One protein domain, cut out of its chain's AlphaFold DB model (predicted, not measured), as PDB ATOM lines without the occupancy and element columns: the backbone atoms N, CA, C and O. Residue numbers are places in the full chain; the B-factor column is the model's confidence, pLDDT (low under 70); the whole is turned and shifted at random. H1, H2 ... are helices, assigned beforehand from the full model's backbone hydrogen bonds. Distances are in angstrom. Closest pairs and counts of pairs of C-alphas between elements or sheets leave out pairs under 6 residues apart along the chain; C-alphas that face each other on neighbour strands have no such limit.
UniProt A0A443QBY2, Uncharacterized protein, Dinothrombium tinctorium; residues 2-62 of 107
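Overview. This is residues 2 to 62 of the 107 residues of an uncharacterized protein of Dinothrombium tinctorium (UniProt A0A443QBY2). There is little regular structure here: the short helix H1 joins a free arm, residues 2 to 11, to a body of looped chain, with the still shorter H2 near the last printed residue. Within the body, residues 21 to 22 and 29 to 30 make a short antiparallel pairing. The printed part has 61 residues, 10 of them in the named helices, H1 then H2, and no named strand; its class is all helix. It is loose, with a radius of gyration of the C-alphas of 13.8 A, and spans 45 by 29 by 16 A.

Along the chain. H1, residues 10 to 15, is 9.1 A long and begins at C-alpha 10 (106.823, 147.788, 197.277). H2, residues 56 to 59, ends at C-alpha 59 (96.275, 140.081, 223.206).

Arrangement. H1 and H2 are apart. In H1, 1 of 2 O i to N i+4 pairs is within hydrogen-bond range; H2 is too short for such a pair.

Size, cuts and confidence. The C-alphas of Leu 2 and Asn 62, the two farthest apart, are 50.0 A apart. The 40-residue link from H1 to H2 is long. The printed part has no cut. Confidence is under 70 at residues 2 to 18, 46 to 49 and 61 to 62.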
ATOM      1  N   LEU A   2     129.761 153.334 196.026       33.84
ATOM      2  CA  LEU A   2     128.637 152.936 196.892       33.84
ATOM      3  C   LEU A   2     127.368 153.508 196.220       33.84
ATOM      4  O   LEU A   2     127.297 154.726 196.067       33.84
ATOM      5  N   PRO A   3     126.429 152.681 195.724       43.53
ATOM      6  CA  PRO A   3     125.189 153.184 195.147       43.53
ATOM      7  C   PRO A   3     124.203 153.548 196.262       43.53
ATOM      8  O   PRO A   3     124.104 152.846 197.268       43.53
ATOM      9  N   GLU A   4     123.481 154.649 196.060       43.28
ATOM     10  CA  GLU A   4     122.329 155.057 196.863       43.28
ATOM     11  C   GLU A   4     121.270 153.948 196.843       43.28
ATOM     12  O   GLU A   4     120.794 153.522 195.788       43.28
ATOM     13  N   SER A   5     120.924 153.441 198.024       44.44
ATOM     14  CA  SER A   5     119.847 152.477 198.203       44.44
ATOM     15  C   SER A   5     118.501 153.174 198.009       44.44
ATOM     16  O   SER A   5     118.052 153.929 198.868       44.44
ATOM     17  N   PHE A   6     117.863 152.894 196.875       41.69
ATOM     18  CA  PHE A   6     116.459 153.182 196.615       41.69
ATOM     19  C   PHE A   6     115.579 152.417 197.623       41.69
ATOM     20  O   PHE A   6     115.384 151.209 197.489       41.69
ATOM     21  N   GLU A   7     115.036 153.106 198.629       49.81
ATOM     22  CA  GLU A   7     113.921 152.592 199.436       49.81
ATOM     23  C   GLU A   7     112.654 152.557 198.568       49.81
ATOM     24  O   GLU A   7     111.946 153.549 198.409       49.81
ATOM     25  N   SER A   8     112.381 151.395 197.966       40.12
ATOM     26  CA  SER A   8     111.110 151.120 197.295       40.12
ATOM     27  C   SER A   8     110.045 150.685 198.321       40.12
ATOM     28  O   SER A   8     110.250 149.694 199.030       40.12
ATOM     29  N   PRO A   9     108.877 151.353 198.389       49.19
ATOM     30  CA  PRO A   9     107.764 150.980 199.271       49.19
ATOM     31  C   PRO A   9     107.073 149.655 198.884       49.19
ATOM     32  O   PRO A   9     106.227 149.160 199.629       49.19
ATOM     33  N   GLU A  10     107.437 149.035 197.758       43.69
ATOM     34  CA  GLU A  10     106.823 147.788 197.277       43.69
ATOM     35  C   GLU A  10     107.319 146.534 198.026       43.69
ATOM     36  O   GLU A  10     106.621 145.515 198.068       43.69
ATOM     37  N   SER A  11     108.471 146.615 198.705       49.34
ATOM     38  CA  SER A  11     109.009 145.506 199.513       49.34
ATOM     39  C   SER A  11     108.285 145.320 200.854       49.34
ATOM     40  O   SER A  11     108.307 144.228 201.420       49.34
ATOM     41  N   LEU A  12     107.621 146.359 201.374       50.25
ATOM     42  CA  LEU A  12     106.842 146.277 202.618       50.25
ATOM     43  C   LEU A  12     105.485 145.591 202.407       50.25
ATOM     44  O   LEU A  12     104.951 144.965 203.322       50.25
ATOM     45  N   VAL A  13     104.935 145.678 201.195       50.03
ATOM     46  CA  VAL A  13     103.623 145.108 200.846       50.03
ATOM     47  C   VAL A  13     103.722 143.605 200.572       50.03
ATOM     48  O   VAL A  13     102.800 142.855 200.889       50.03
ATOM     49  N   THR A  14     104.857 143.139 200.048       46.50
ATOM     50  CA  THR A  14     105.124 141.713 199.801       46.50
ATOM     51  C   THR A  14     105.581 140.965 201.055       46.50
ATOM     52  O   THR A  14     105.144 139.832 201.248       46.50
ATOM     53  N   LEU A  15     106.325 141.602 201.970       50.59
ATOM     54  CA  LEU A  15     106.653 141.018 203.282       50.59
ATOM     55  C   LEU A  15     105.404 140.822 204.160       50.59
ATOM     56  O   LEU A  15     105.295 139.839 204.886       50.59
ATOM     57  N   SER A  16     104.409 141.707 204.036       51.66
ATOM     58  CA  SER A  16     103.118 141.591 204.733       51.66
ATOM     59  C   SER A  16     102.339 140.315 204.367       51.66
ATOM     60  O   SER A  16     101.444 139.894 205.095       51.66
ATOM     61  N   LYS A  17     102.684 139.666 203.246       52.81
ATOM     62  CA  LYS A  17     102.034 138.432 202.788       52.81
ATOM     63  C   LYS A  17     102.574 137.166 203.469       52.81
ATOM     64  O   LYS A  17     101.907 136.139 203.413       52.81
ATOM     65  N   GLU A  18     103.727 137.252 204.134       61.91
ATOM     66  CA  GLU A  18     104.375 136.132 204.839       61.91
ATOM     67  C   GLU A  18     104.644 136.439 206.330       61.91
ATOM     68  O   GLU A  18     105.112 135.592 207.087       61.91
ATOM     69  N   CYS A  19     104.300 137.653 206.771       71.62
ATOM     70  CA  CYS A  19     104.495 138.164 208.123       71.62
ATOM     71  C   CYS A  19     103.178 138.117 208.907       71.62
ATOM     72  O   CYS A  19     102.253 138.877 208.623       71.62
ATOM     73  N   GLU A  20     103.067 137.228 209.897       82.25
ATOM     74  CA  GLU A  20     101.829 137.098 210.677       82.25
ATOM     75  C   GLU A  20     101.635 138.237 211.686       82.25
ATOM     76  O   GLU A  20     100.496 138.629 211.960       82.25
ATOM     77  N   PHE A  21     102.736 138.781 212.210       86.12
ATOM     78  CA  PHE A  21     102.763 139.956 213.073       86.12
ATOM     79  C   PHE A  21     104.032 140.778 212.824       86.12
ATOM     80  O   PHE A  21     105.134 140.237 212.854       86.12
ATOM     81  N   LEU A  22     103.889 142.083 212.579       87.19
ATOM     82  CA  LEU A  22     105.002 142.991 212.291       87.19
ATOM     83  C   LEU A  22     105.251 143.924 213.480       87.19
ATOM     84  O   LEU A  22     104.419 144.788 213.768       87.19
ATOM     85  N   CYS A  23     106.430 143.816 214.092       86.75
ATOM     86  CA  CYS A  23     106.929 144.798 215.051       86.75
ATOM     87  C   CYS A  23     107.176 146.126 214.314       86.75
ATOM     88  O   CYS A  23     108.011 146.218 213.406       86.75
ATOM     89  N   LYS A  24     106.445 147.175 214.681       82.75
ATOM     90  CA  LYS A  24     106.475 148.493 214.036       82.75
ATOM     91  C   LYS A  24     107.826 149.175 214.191       82.75
ATOM     92  O   LYS A  24     108.279 149.792 213.221       82.75
ATOM     93  N   SER A  25     108.446 149.048 215.365       81.19
ATOM     94  CA  SER A  25     109.708 149.726 215.694       81.19
ATOM     95  C   SER A  25     110.942 149.071 215.081       81.19
ATOM     96  O   SER A  25     111.908 149.760 214.767       81.19
ATOM     97  N   SER A  26     110.930 147.752 214.898       78.62
ATOM     98  CA  SER A  26     112.093 147.002 214.405       78.62
ATOM     99  C   SER A  26     111.920 146.454 212.989       78.62
ATOM    100  O   SER A  26     112.836 145.833 212.453       78.62
ATOM    101  N   LYS A  27     110.732 146.630 212.392       82.38
ATOM    102  CA  LYS A  27     110.340 146.038 211.099       82.38
ATOM    103  C   LYS A  27     110.560 144.520 211.040       82.38
ATOM    104  O   LYS A  27     110.745 143.957 209.966       82.38
ATOM    105  N   THR A  28     110.548 143.856 212.196       83.81
ATOM    106  CA  THR A  28     110.758 142.410 212.319       83.81
ATOM    107  C   THR A  28     109.426 141.677 212.313       83.81
ATOM    108  O   THR A  28     108.454 142.137 212.908       83.81
ATOM    109  N   CYS A  29     109.403 140.524 211.655       86.44
ATOM    110  CA  CYS A  29     108.243 139.653 211.596       86.44
ATOM    111  C   CYS A  29     108.302 138.573 212.671       86.44
ATOM    112  O   CYS A  29     109.314 137.886 212.816       86.44
ATOM    113  N   LEU A  30     107.193 138.400 213.378       85.19
ATOM    114  CA  LEU A  30     106.969 137.338 214.346       85.19
ATOM    115  C   LEU A  30     105.895 136.376 213.830       85.19
ATOM    116  O   LEU A  30     104.996 136.750 213.070       85.19
ATOM    117  N   ARG A  31     106.001 135.116 214.263       85.69
ATOM    118  CA  ARG A  31     104.927 134.120 214.130       85.69
ATOM    119  C   ARG A  31     103.844 134.405 215.165       85.69
ATOM    120  O   ARG A  31     104.172 134.893 216.244       85.69
ATOM    121  N   ARG A  32     102.584 134.045 214.891       82.00
ATOM    122  CA  ARG A  32     101.472 134.245 215.843       82.00
ATOM    123  C   ARG A  32     101.717 133.593 217.201       82.00
ATOM    124  O   ARG A  32     101.274 134.142 218.196       82.00
ATOM    125  N   ASP A  33     102.442 132.478 217.247       81.75
ATOM    126  CA  ASP A  33     102.751 131.764 218.498       81.75
ATOM    127  C   ASP A  33     103.701 132.547 219.427       81.75
ATOM    128  O   ASP A  33     103.836 132.224 220.605       81.75
ATOM    129  N   LEU A  34     104.383 133.564 218.889       86.56
ATOM    130  CA  LEU A  34     105.257 134.478 219.628       86.56
ATOM    131  C   LEU A  34     104.552 135.792 219.989       86.56
ATOM    132  O   LEU A  34     105.195 136.713 220.465       86.56
ATOM    133  N   VAL A  35     103.256 135.915 219.711       87.75
ATOM    134  CA  VAL A  35     102.464 137.096 220.059       87.75
ATOM    135  C   VAL A  35     101.607 136.721 221.259       87.75
ATOM    136  O   VAL A  35     100.905 135.709 221.210       87.75
ATOM    137  N   CYS A  36     101.642 137.530 222.318       88.56
ATOM    138  CA  CYS A  36     100.888 137.297 223.553       88.56
ATOM    139  C   CYS A  36     101.280 136.008 224.288       88.56
ATOM    140  O   CYS A  36     100.422 135.298 224.822       88.56
ATOM    141  N   ASN A  37     102.573 135.683 224.289       87.56
ATOM    142  CA  ASN A  37     103.127 134.530 224.995       87.56
ATOM    143  C   ASN A  37     103.724 134.902 226.366       87.56
ATOM    144  O   ASN A  37     104.266 134.032 227.053       87.56
ATOM    145  N   GLY A  38     103.604 136.169 226.776       86.25
ATOM    146  CA  GLY A  38     104.118 136.687 228.040       86.25
ATOM    147  C   GLY A  38     105.602 137.055 228.004       86.25
ATOM    148  O   GLY A  38     106.163 137.391 229.050       86.25
ATOM    149  N   PHE A  39     106.243 137.004 226.833       88.19
ATOM    150  CA  PHE A  39     107.634 137.397 226.634       88.19
ATOM    151  C   PHE A  39     107.734 138.432 225.509       88.19
ATOM    152  O   PHE A  39     107.178 138.205 224.448       88.19
ATOM    153  N   PRO A  40     108.485 139.534 225.682       88.00
ATOM    154  CA  PRO A  40     108.700 140.501 224.609       88.00
ATOM    155  C   PRO A  40     109.635 139.907 223.548       88.00
ATOM    156  O   PRO A  40     110.856 139.864 223.725       88.00
ATOM    157  N   ASN A  41     109.059 139.429 222.447       87.25
ATOM    158  CA  ASN A  41     109.782 138.827 221.327       87.25
ATOM    159  C   ASN A  41     110.159 139.862 220.260       87.25
ATOM    160  O   ASN A  41     111.019 139.585 219.417       87.25
ATOM    161  N   CYS A  42     109.557 141.058 220.277       87.62
ATOM    162  CA  CYS A  42     109.962 142.133 219.376       87.62
ATOM    163  C   CYS A  42     111.384 142.630 219.711       87.62
ATOM    164  O   CYS A  42     111.647 143.050 220.843       87.62
ATOM    165  N   PRO A  43     112.318 142.641 218.738       83.88
ATOM    166  CA  PRO A  43     113.675 143.092 218.996       83.88
ATOM    167  C   PRO A  43     113.699 144.583 219.330       83.88
ATOM    168  O   PRO A  43     112.986 145.404 218.750       83.88
ATOM    169  N   ASN A  44     114.537 144.915 220.302       80.12
ATOM    170  CA  ASN A  44     114.640 146.250 220.851       80.12
ATOM    171  C   ASN A  44     115.548 147.133 219.975       80.12
ATOM    172  O   ASN A  44     116.743 146.871 219.858       80.12
ATOM    173  N   THR A  45     114.986 148.195 219.395       70.38
ATOM    174  CA  THR A  45     115.724 149.219 218.633       70.38
ATOM    175  C   THR A  45     116.166 150.423 219.491       70.38
ATOM    176  O   THR A  45     116.667 151.404 218.947       70.38
ATOM    177  N   GLY A  46     115.985 150.380 220.821       68.31
ATOM    178  CA  GLY A  46     116.290 151.461 221.772       68.31
ATOM    179  C   GLY A  46     116.731 150.984 223.172       68.31
ATOM    180  O   GLY A  46     117.266 149.892 223.337       68.31
ATOM    181  N   ASN A  47     116.533 151.807 224.211       60.38
ATOM    182  CA  ASN A  47     117.020 151.549 225.583       60.38
ATOM    183  C   ASN A  47     116.006 150.825 226.504       60.38
ATOM    184  O   ASN A  47     116.024 151.031 227.716       60.38
ATOM    185  N   GLY A  48     115.114 149.979 225.977       67.38
ATOM    186  CA  GLY A  48     114.171 149.222 226.811       67.38
ATOM    187  C   GLY A  48     113.462 148.094 226.067       67.38
ATOM    188  O   GLY A  48     113.332 148.144 224.853       67.38
ATOM    189  N   ALA A  49     113.003 147.064 226.783       69.81
ATOM    190  CA  ALA A  49     112.262 145.958 226.171       69.81
ATOM    191  C   ALA A  49     111.038 146.479 225.396       69.81
ATOM    192  O   ALA A  49     110.276 147.291 225.922       69.81
ATOM    193  N   ASN A  50     110.862 146.017 224.154       79.00
ATOM    194  CA  ASN A  50     109.742 146.418 223.314       79.00
ATOM    195  C   ASN A  50     108.616 145.387 223.445       79.00
ATOM    196  O   ASN A  50     108.805 144.228 223.100       79.00
ATOM    197  N   TYR A  51     107.467 145.812 223.962       85.31
ATOM    198  CA  TYR A  51     106.319 144.964 224.308       85.31
ATOM    199  C   TYR A  51     105.179 145.087 223.284       85.31
ATOM    200  O   TYR A  51     104.008 144.919 223.610       85.31
ATOM    201  N   GLU A  52     105.509 145.425 222.036       87.19
ATOM    202  CA  GLU A  52     104.542 145.577 220.942       87.19
ATOM    203  C   GLU A  52     103.730 144.305 220.668       87.19
ATOM    204  O   GLU A  52     102.547 144.402 220.347       87.19
ATOM    205  N   ASP A  53     104.351 143.136 220.803       86.38
ATOM    206  CA  ASP A  53     103.741 141.812 220.664       86.38
ATOM    207  C   ASP A  53     102.918 141.375 221.886       86.38
ATOM    208  O   ASP A  53     102.109 140.458 221.783       86.38
ATOM    209  N   GLU A  54     103.060 142.076 223.011       87.56
ATOM    210  CA  GLU A  54     102.368 141.816 224.280       87.56
ATOM    211  C   GLU A  54     101.355 142.925 224.621       87.56
ATOM    212  O   GLU A  54     100.891 143.059 225.755       87.56
ATOM    213  N   LEU A  55     101.011 143.773 223.646       86.88
ATOM    214  CA  LEU A  55     100.067 144.861 223.871       86.88
ATOM    215  C   LEU A  55      98.660 144.310 224.133       86.88
ATOM    216  O   LEU A  55      98.119 143.538 223.342       86.88
ATOM    217  N   GLU A  56      98.015 144.831 225.177       80.94
ATOM    218  CA  GLU A  56      96.638 144.494 225.568       80.94
ATOM    219  C   GLU A  56      95.653 144.549 224.384       80.94
ATOM    220  O   GLU A  56      94.787 143.691 224.231       80.94
ATOM    221  N   SER A  57      95.819 145.528 223.487       79.38
ATOM    222  CA  SER A  57      94.963 145.718 222.308       79.38
ATOM    223  C   SER A  57      95.071 144.603 221.259       79.38
ATOM    224  O   SER A  57      94.170 144.460 220.430       79.38
ATOM    225  N   ILE A  58      96.158 143.832 221.281       80.44
ATOM    226  CA  ILE A  58      96.420 142.703 220.382       80.44
ATOM    227  C   ILE A  58      96.109 141.385 221.103       80.44
ATOM    228  O   ILE A  58      95.498 140.498 220.502       80.44
ATOM    229  N   CYS A  59      96.451 141.286 222.392       81.56
ATOM    230  CA  CYS A  59      96.275 140.081 223.206       81.56
ATOM    231  C   CYS A  59      94.836 139.826 223.643       81.56
ATOM    232  O   CYS A  59      94.403 138.673 223.709       81.56
ATOM    233  N   HIS A  60      94.026 140.871 223.806       71.25
ATOM    234  CA  HIS A  60      92.585 140.723 223.984       71.25
ATOM    235  C   HIS A  60      91.853 140.530 222.651       71.25
ATOM    236  O   HIS A  60      90.930 141.264 222.300       71.25
ATOM    237  N   LYS A  61      92.207 139.474 221.913       62.56
ATOM    238  CA  LYS A  61      91.409 138.999 220.772       62.56
ATOM    239  C   LYS A  61      90.566 137.773 221.101       62.56
ATOM    240  O   LYS A  61      90.247 136.991 220.219       62.56
ATOM    241  N   ASN A  62      90.109 137.654 222.344       58.50
ATOM    242  CA  ASN A  62      89.029 136.734 222.683       58.50
ATOM    243  C   ASN A  62      87.752 137.517 222.939       58.50
ATOM    244  O   ASN A  62      87.246 137.625 224.054       58.50
TER     245      ASN A  62